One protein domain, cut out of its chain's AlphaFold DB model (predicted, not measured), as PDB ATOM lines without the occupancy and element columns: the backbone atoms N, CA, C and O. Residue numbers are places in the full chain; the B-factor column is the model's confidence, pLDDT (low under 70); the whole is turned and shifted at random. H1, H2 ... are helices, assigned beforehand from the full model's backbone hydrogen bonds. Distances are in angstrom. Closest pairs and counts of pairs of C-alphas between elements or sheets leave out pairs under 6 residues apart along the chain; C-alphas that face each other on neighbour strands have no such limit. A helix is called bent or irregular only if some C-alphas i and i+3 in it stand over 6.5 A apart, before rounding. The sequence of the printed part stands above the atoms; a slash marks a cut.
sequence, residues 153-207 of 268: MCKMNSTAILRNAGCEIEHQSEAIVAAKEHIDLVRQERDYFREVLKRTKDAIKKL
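AT A GLANCE: This is residues 153 to 207 of the 268 residues of an uncharacterized protein of Amphimedon queenslandica (UniProt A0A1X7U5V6). A short helix, H1, folds back through a tight turn onto the first part of a much longer helix, H2, and the two make a lopsided helical hairpin. Beyond the hairpin residues 184 to 207, of which 184 to 205 belong to H2, stick out as a single arm, and this arm makes much of the length. The printed part has 55 residues with two named helices, H1 then H2, and no named strand; the class is all helix. The whole is extended, with a radius of gyration of the C-alphas of 18.0 A, and the C-alphas span 60 by 16 by 9 A.

IN THESE COORDINATES: H1 covers residues 153 to 164 and is 16.4 A long from first to last C-alpha, beginning at C-alpha 153 at (1.487, -36.375, -32.676). After four residues H2 covers residues 169 to 205, 53.6 A from C-alpha 169 at (-3.074, -23.211, -49.746) to C-alpha 205 at (31.207, -36.409, -10.761). Neither helix is bent.

HOW THE PARTS SIT: H1 and H2 form a helical hairpin, two helices that follow each other, touch and run opposite ways. Their lines stand at a shallow tilt of 18 degrees. H2 touches H1 with residues 171 to 182 alone. The closest C-alphas of the two helices are those of Asn 157 and Ala 179, 5.3 A apart. In H1 and H2 every O i to N i+4 pair is within hydrogen-bond range.

THE WHOLE: The two C-alphas farthest apart are those of Glu 168 and Leu 207, at 60.0 A. Without residues 184 to 207, which stand free, the body of 31 residues spans 23 by 14 by 6 A. The link from H1 to H2 is tight, and the printed part has no cut. The mean pLDDT of the printed part is 88.3, and no printed residue is under 70.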
ATOM      1  N   MET A 153       1.743 -37.714 -32.137       86.31
ATOM      2  CA  MET A 153       1.487 -36.375 -32.676       86.31
ATOM      3  C   MET A 153       2.225 -36.132 -34.000       86.31
ATOM      4  O   MET A 153       1.612 -35.716 -34.980       86.31
ATOM      5  N   CYS A 154       3.511 -36.490 -34.087       86.94
ATOM      6  CA  CYS A 154       4.265 -36.468 -35.342       86.94
ATOM      7  C   CYS A 154       3.585 -37.304 -36.437       86.94
ATOM      8  O   CYS A 154       3.479 -36.854 -37.578       86.94
ATOM      9  N   LYS A 155       3.079 -38.495 -36.092       85.25
ATOM     10  CA  LYS A 155       2.349 -39.364 -37.028       85.25
ATOM     11  C   LYS A 155       1.060 -38.707 -37.529       85.25
ATOM     12  O   LYS A 155       0.766 -38.771 -38.727       85.25
ATOM     13  N   MET A 156       0.301 -38.063 -36.640       86.12
ATOM     14  CA  MET A 156      -0.912 -37.324 -37.006       86.12
ATOM     15  C   MET A 156      -0.590 -36.130 -37.908       86.12
ATOM     16  O   MET A 156      -1.204 -36.000 -38.964       86.12
ATOM     17  N   ASN A 157       0.430 -35.344 -37.568       89.19
ATOM     18  CA  ASN A 157       0.866 -34.191 -38.356       89.19
ATOM     19  C   ASN A 157       1.350 -34.597 -39.757       89.19
ATOM     20  O   ASN A 157       0.923 -34.011 -40.749       89.19
ATOM     21  N   SER A 158       2.159 -35.657 -39.876       85.81
ATOM     22  CA  SER A 158       2.558 -36.198 -41.187       85.81
ATOM     23  C   SER A 158       1.354 -36.661 -42.010       85.81
ATOM     24  O   SER A 158       1.285 -36.407 -43.212       85.81
ATOM     25  N   THR A 159       0.375 -37.304 -41.371       85.50
ATOM     26  CA  THR A 159      -0.859 -37.737 -42.042       85.50
ATOM     27  C   THR A 159      -1.696 -36.541 -42.504       85.50
ATOM     28  O   THR A 159      -2.237 -36.573 -43.608       85.50
ATOM     29  N   ALA A 160      -1.797 -35.486 -41.692       82.88
ATOM     30  CA  ALA A 160      -2.522 -34.263 -42.027       82.88
ATOM     31  C   ALA A 160      -1.891 -33.541 -43.227       82.88
ATOM     32  O   ALA A 160      -2.601 -33.200 -44.171       82.88
ATOM     33  N   ILE A 161      -0.560 -33.406 -43.249       86.62
ATOM     34  CA  ILE A 161       0.181 -32.827 -44.381       86.62
ATOM     35  C   ILE A 161      -0.088 -33.619 -45.668       86.62
ATOM     36  O   ILE A 161      -0.411 -33.032 -46.699       86.62
ATOM     37  N   LEU A 162      -0.015 -34.954 -45.610       82.88
ATOM     38  CA  LEU A 162      -0.274 -35.804 -46.777       82.88
ATOM     39  C   LEU A 162      -1.715 -35.678 -47.287       82.88
ATOM     40  O   LEU A 162      -1.935 -35.651 -48.495       82.88
ATOM     41  N   ARG A 163      -2.695 -35.598 -46.382       83.19
ATOM     42  CA  ARG A 163      -4.113 -35.451 -46.748       83.19
ATOM     43  C   ARG A 163      -4.418 -34.091 -47.369       83.19
ATOM     44  O   ARG A 163      -5.249 -34.030 -48.270       83.19
ATOM     45  N   ASN A 164      -3.743 -33.036 -46.920       80.81
ATOM     46  CA  ASN A 164      -3.999 -31.670 -47.373       80.81
ATOM     47  C   ASN A 164      -3.164 -31.242 -48.587       80.81
ATOM     48  O   ASN A 164      -3.430 -30.180 -49.134       80.81
ATOM     49  N   ALA A 165      -2.219 -32.056 -49.072       78.81
ATOM     50  CA  ALA A 165      -1.302 -31.704 -50.167       78.81
ATOM     51  C   ALA A 165      -1.976 -31.293 -51.500       78.81
ATOM     52  O   ALA A 165      -1.325 -30.698 -52.354       78.81
ATOM     53  N   GLY A 166      -3.262 -31.618 -51.690       83.56
ATOM     54  CA  GLY A 166      -4.068 -31.205 -52.849       83.56
ATOM     55  C   GLY A 166      -5.199 -30.216 -52.536       83.56
ATOM     56  O   GLY A 166      -5.971 -29.893 -53.434       83.56
ATOM     57  N   CYS A 167      -5.329 -29.775 -51.281       86.56
ATOM     58  CA  CYS A 167      -6.335 -28.805 -50.839       86.56
ATOM     59  C   CYS A 167      -5.867 -27.360 -51.090       86.56
ATOM     60  O   CYS A 167      -4.759 -27.133 -51.570       86.56
ATOM     61  N   GLU A 168      -6.702 -26.378 -50.751       88.31
ATOM     62  CA  GLU A 168      -6.337 -24.957 -50.800       88.31
ATOM     63  C   GLU A 168      -5.100 -24.636 -49.944       88.31
ATOM     64  O   GLU A 168      -4.822 -25.300 -48.942       88.31
ATOM     65  N   ILE A 169      -4.364 -23.591 -50.344       90.19
ATOM     66  CA  ILE A 169      -3.074 -23.211 -49.746       90.19
ATOM     67  C   ILE A 169      -3.205 -22.917 -48.245       90.19
ATOM     68  O   ILE A 169      -2.295 -23.245 -47.486       90.19
ATOM     69  N   GLU A 170      -4.329 -22.352 -47.798       91.19
ATOM     70  CA  GLU A 170      -4.573 -22.067 -46.379       91.19
ATOM     71  C   GLU A 170      -4.540 -23.351 -45.534       91.19
ATOM     72  O   GLU A 170      -3.723 -23.459 -44.621       91.19
ATOM     73  N   HIS A 171      -5.301 -24.381 -45.915       87.31
ATOM     74  CA  HIS A 171      -5.322 -25.674 -45.218       87.31
ATOM     75  C   HIS A 171      -3.972 -26.413 -45.260       87.31
ATOM     76  O   HIS A 171      -3.620 -27.154 -44.335       87.31
ATOM     77  N   GLN A 172      -3.199 -26.236 -46.336       88.25
ATOM     78  CA  GLN A 172      -1.828 -26.753 -46.414       88.25
ATOM     79  C   GLN A 172      -0.912 -26.043 -45.416       88.25
ATOM     80  O   GLN A 172      -0.158 -26.698 -44.692       88.25
ATOM     81  N   SER A 173      -0.997 -24.712 -45.368       92.69
ATOM     82  CA  SER A 173      -0.222 -23.864 -44.467       92.69
ATOM     83  C   SER A 173      -0.511 -24.205 -43.005       92.69
ATOM     84  O   SER A 173       0.423 -24.453 -42.246       92.69
ATOM     85  N   GLU A 174      -1.784 -24.333 -42.625       92.94
ATOM     86  CA  GLU A 174      -2.199 -24.699 -41.263       92.94
ATOM     87  C   GLU A 174      -1.602 -26.037 -40.806       92.94
ATOM     88  O   GLU A 174      -1.034 -26.132 -39.717       92.94
ATOM     89  N   ALA A 175      -1.663 -27.066 -41.659       89.56
ATOM     90  CA  ALA A 175      -1.109 -28.380 -41.338       89.56
ATOM     91  C   ALA A 175       0.420 -28.343 -41.154       89.56
ATOM     92  O   ALA A 175       0.962 -29.047 -40.299       89.56
ATOM     93  N   ILE A 176       1.121 -27.514 -41.933       91.44
ATOM     94  CA  ILE A 176       2.573 -27.328 -41.815       91.44
ATOM     95  C   ILE A 176       2.921 -26.529 -40.555       91.44
ATOM     96  O   ILE A 176       3.875 -26.884 -39.860       91.44
ATOM     97  N   VAL A 177       2.159 -25.480 -40.235       95.94
ATOM     98  CA  VAL A 177       2.360 -24.662 -39.030       95.94
ATOM     99  C   VAL A 177       2.173 -25.511 -37.775       95.94
ATOM    100  O   VAL A 177       3.087 -25.563 -36.955       95.94
ATOM    101  N   ALA A 178       1.084 -26.276 -37.675       92.38
ATOM    102  CA  ALA A 178       0.847 -27.176 -36.544       92.38
ATOM    103  C   ALA A 178       1.957 -28.237 -36.391       92.38
ATOM    104  O   ALA A 178       2.396 -28.561 -35.283       92.38
ATOM    105  N   ALA A 179       2.470 -28.762 -37.511       92.44
ATOM    106  CA  ALA A 179       3.599 -29.686 -37.492       92.44
ATOM    107  C   ALA A 179       4.885 -29.025 -36.977       92.44
ATOM    108  O   ALA A 179       5.618 -29.631 -36.192       92.44
ATOM    109  N   LYS A 180       5.150 -27.787 -37.403       94.81
ATOM    110  CA  LYS A 180       6.309 -27.005 -36.970       94.81
ATOM    111  C   LYS A 180       6.237 -26.673 -35.481       94.81
ATOM    112  O   LYS A 180       7.216 -26.908 -34.782       94.81
ATOM    113  N   GLU A 181       5.091 -26.206 -34.997       96.12
ATOM    114  CA  GLU A 181       4.871 -25.897 -33.579       96.12
ATOM    115  C   GLU A 181       5.157 -27.110 -32.691       96.12
ATOM    116  O   GLU A 181       5.889 -27.004 -31.707       96.12
ATOM    117  N   HIS A 182       4.667 -28.290 -33.082       94.25
ATOM    118  CA  HIS A 182       4.970 -29.525 -32.364       94.25
ATOM    119  C   HIS A 182       6.476 -29.836 -32.339       94.25
ATOM    120  O   HIS A 182       7.017 -30.189 -31.292       94.25
ATOM    121  N   ILE A 183       7.167 -29.695 -33.474       91.94
ATOM    122  CA  ILE A 183       8.614 -29.942 -33.557       91.94
ATOM    123  C   ILE A 183       9.393 -28.958 -32.679       91.94
ATOM    124  O   ILE A 183      10.348 -29.364 -32.013       91.94
ATOM    125  N   ASP A 184       9.003 -27.686 -32.667       94.94
ATOM    126  CA  ASP A 184       9.670 -26.654 -31.879       94.94
ATOM    127  C   ASP A 184       9.458 -26.877 -30.373       94.94
ATOM    128  O   ASP A 184      10.423 -26.786 -29.611       94.94
ATOM    129  N   LEU A 185       8.262 -27.297 -29.946       93.62
ATOM    130  CA  LEU A 185       8.008 -27.724 -28.563       93.62
ATOM    131  C   LEU A 185       8.882 -28.921 -28.165       93.62
ATOM    132  O   LEU A 185       9.600 -28.861 -27.169       93.62
ATOM    133  N   VAL A 186       8.908 -29.979 -28.982       90.12
ATOM    134  CA  VAL A 186       9.729 -31.174 -28.714       90.12
ATOM    135  C   VAL A 186      11.221 -30.829 -28.657       90.12
ATOM    136  O   VAL A 186      11.979 -31.434 -27.894       90.12
ATOM    137  N   ARG A 187      11.686 -29.860 -29.455       92.44
ATOM    138  CA  ARG A 187      13.068 -29.363 -29.382       92.44
ATOM    139  C   ARG A 187      13.349 -28.683 -28.047       92.44
ATOM    140  O   ARG A 187      14.336 -29.046 -27.413       92.44
ATOM    141  N   GLN A 188      12.476 -27.776 -27.611       94.56
ATOM    142  CA  GLN A 188      12.612 -27.084 -26.325       94.56
ATOM    143  C   GLN A 188      12.631 -28.071 -25.152       94.56
ATOM    144  O   GLN A 188      13.517 -27.993 -24.302       94.56
ATOM    145  N   GLU A 189      11.725 -29.051 -25.142       90.94
ATOM    146  CA  GLU A 189      11.691 -30.109 -24.125       90.94
ATOM    147  C   GLU A 189      12.994 -30.919 -24.101       90.94
ATOM    148  O   GLU A 189      13.566 -31.164 -23.038       90.94
ATOM    149  N   ARG A 190      13.508 -31.305 -25.276       90.00
ATOM    150  CA  ARG A 190      14.770 -32.053 -25.387       90.00
ATOM    151  C   ARG A 190      15.975 -31.240 -24.933       90.00
ATOM    152  O   ARG A 190      16.900 -31.820 -24.363       90.00
ATOM    153  N   ASP A 191      16.008 -29.948 -25.230       93.94
ATOM    154  CA  ASP A 191      17.096 -29.063 -24.813       93.94
ATOM    155  C   ASP A 191      17.074 -28.877 -23.290       93.94
ATOM    156  O   ASP A 191      18.102 -29.083 -22.641       93.94
ATOM    157  N   TYR A 192      15.895 -28.641 -22.705       92.00
ATOM    158  CA  TYR A 192      15.705 -28.602 -21.253       92.00
ATOM    159  C   TYR A 192      16.146 -29.909 -20.581       92.00
ATOM    160  O   TYR A 192      16.940 -29.895 -19.638       92.00
ATOM    161  N   PHE A 193      15.703 -31.057 -21.101       87.62
ATOM    162  CA  PHE A 193      16.087 -32.364 -20.574       87.62
ATOM    163  C   PHE A 193      17.606 -32.574 -20.632       87.62
ATOM    164  O   PHE A 193      18.218 -32.989 -19.648       87.62
ATOM    165  N   ARG A 194      18.252 -32.211 -21.751       89.06
ATOM    166  CA  ARG A 194      19.717 -32.275 -21.891       89.06
ATOM    167  C   ARG A 194      20.439 -31.407 -20.860       89.06
ATOM    168  O   ARG A 194      21.475 -31.834 -20.344       89.06
ATOM    169  N   GLU A 195      19.914 -30.230 -20.530       91.88
ATOM    170  CA  GLU A 195      20.481 -29.396 -19.466       91.88
ATOM    171  C   GLU A 195      20.365 -30.047 -18.086       91.88
ATOM    172  O   GLU A 195      21.353 -30.082 -17.349       91.88
ATOM    173  N   VAL A 196      19.198 -30.597 -17.743       88.56
ATOM    174  CA  VAL A 196      18.979 -31.307 -16.470       88.56
ATOM    175  C   VAL A 196      19.929 -32.504 -16.353       88.56
ATOM    176  O   VAL A 196      20.589 -32.687 -15.325       88.56
ATOM    177  N   LEU A 197      20.093 -33.276 -17.429       86.62
ATOM    178  CA  LEU A 197      21.048 -34.385 -17.469       86.62
ATOM    179  C   LEU A 197      22.493 -33.933 -17.274       86.62
ATOM    180  O   LEU A 197      23.276 -34.613 -16.611       86.62
ATOM    181  N   LYS A 198      22.869 -32.790 -17.849       89.00
ATOM    182  CA  LYS A 198      24.210 -32.233 -17.670       89.00
ATOM    183  C   LYS A 198      24.449 -31.849 -16.209       89.00
ATOM    184  O   LYS A 198      25.457 -32.261 -15.638       89.00
ATOM    185  N   ARG A 199      23.503 -31.132 -15.589       88.25
ATOM    186  CA  ARG A 199      23.588 -30.702 -14.180       88.25
ATOM    187  C   ARG A 199      23.718 -31.893 -13.232       88.25
ATOM    188  O   ARG A 199      24.614 -31.904 -12.392       88.25
ATOM    189  N   THR A 200      22.891 -32.920 -13.415       85.56
ATOM    190  CA  THR A 200      22.912 -34.130 -12.575       85.56
ATOM    191  C   THR A 200      24.194 -34.945 -12.753       85.56
ATOM    192  O   THR A 200      24.812 -35.338 -11.764       85.56
ATOM    193  N   LYS A 201      24.679 -35.133 -13.988       86.00
ATOM    194  CA  LYS A 201      25.969 -35.805 -14.238       86.00
ATOM    195  C   LYS A 201      27.143 -35.052 -13.617       86.00
ATOM    196  O   LYS A 201      28.036 -35.679 -13.048       86.00
ATOM    197  N   ASP A 202      27.153 -33.726 -13.704       86.62
ATOM    198  CA  ASP A 202      28.218 -32.911 -13.115       86.62
ATOM    199  C   ASP A 202      28.147 -32.876 -11.580       86.62
ATOM    200  O   ASP A 202      29.193 -32.839 -10.930       86.62
ATOM    201  N   ALA A 203      26.950 -32.957 -10.983       83.50
ATOM    202  CA  ALA A 203      26.783 -33.125  -9.539       83.50
ATOM    203  C   ALA A 203      27.364 -34.464  -9.055       83.50
ATOM    204  O   ALA A 203      28.112 -34.492  -8.080       83.50
ATOM    205  N   ILE A 204      27.109 -35.558  -9.779       80.38
ATOM    206  CA  ILE A 204      27.621 -36.890  -9.429       80.38
ATOM    207  C   ILE A 204      29.132 -37.001  -9.581       80.38
ATOM    208  O   ILE A 204      29.769 -37.617  -8.735       80.38
ATOM    209  N   LYS A 205      29.738 -36.392 -10.606       82.00
ATOM    210  CA  LYS A 205      31.207 -36.409 -10.761       82.00
ATOM    211  C   LYS A 205      31.945 -35.837  -9.547       82.00
ATOM    212  O   LYS A 205      33.095 -36.191  -9.322       82.00
ATOM    213  N   LYS A 206      31.308 -34.936  -8.790       80.25
ATOM    214  CA  LYS A 206      31.877 -34.347  -7.567       80.25
ATOM    215  C   LYS A 206      31.790 -35.285  -6.360       80.25
ATOM    216  O   LYS A 206      32.410 -35.013  -5.336       80.25
ATOM    217  N   LEU A 207      31.009 -36.359  -6.454       77.88
ATOM    218  CA  LEU A 207      30.815 -37.333  -5.393       77.88
ATOM    219  C   LEU A 207      31.742 -38.526  -5.589       77.88
ATOM    220  O   LEU A 207      31.726 -39.184  -6.626       77.88
TER     221      LEU A 207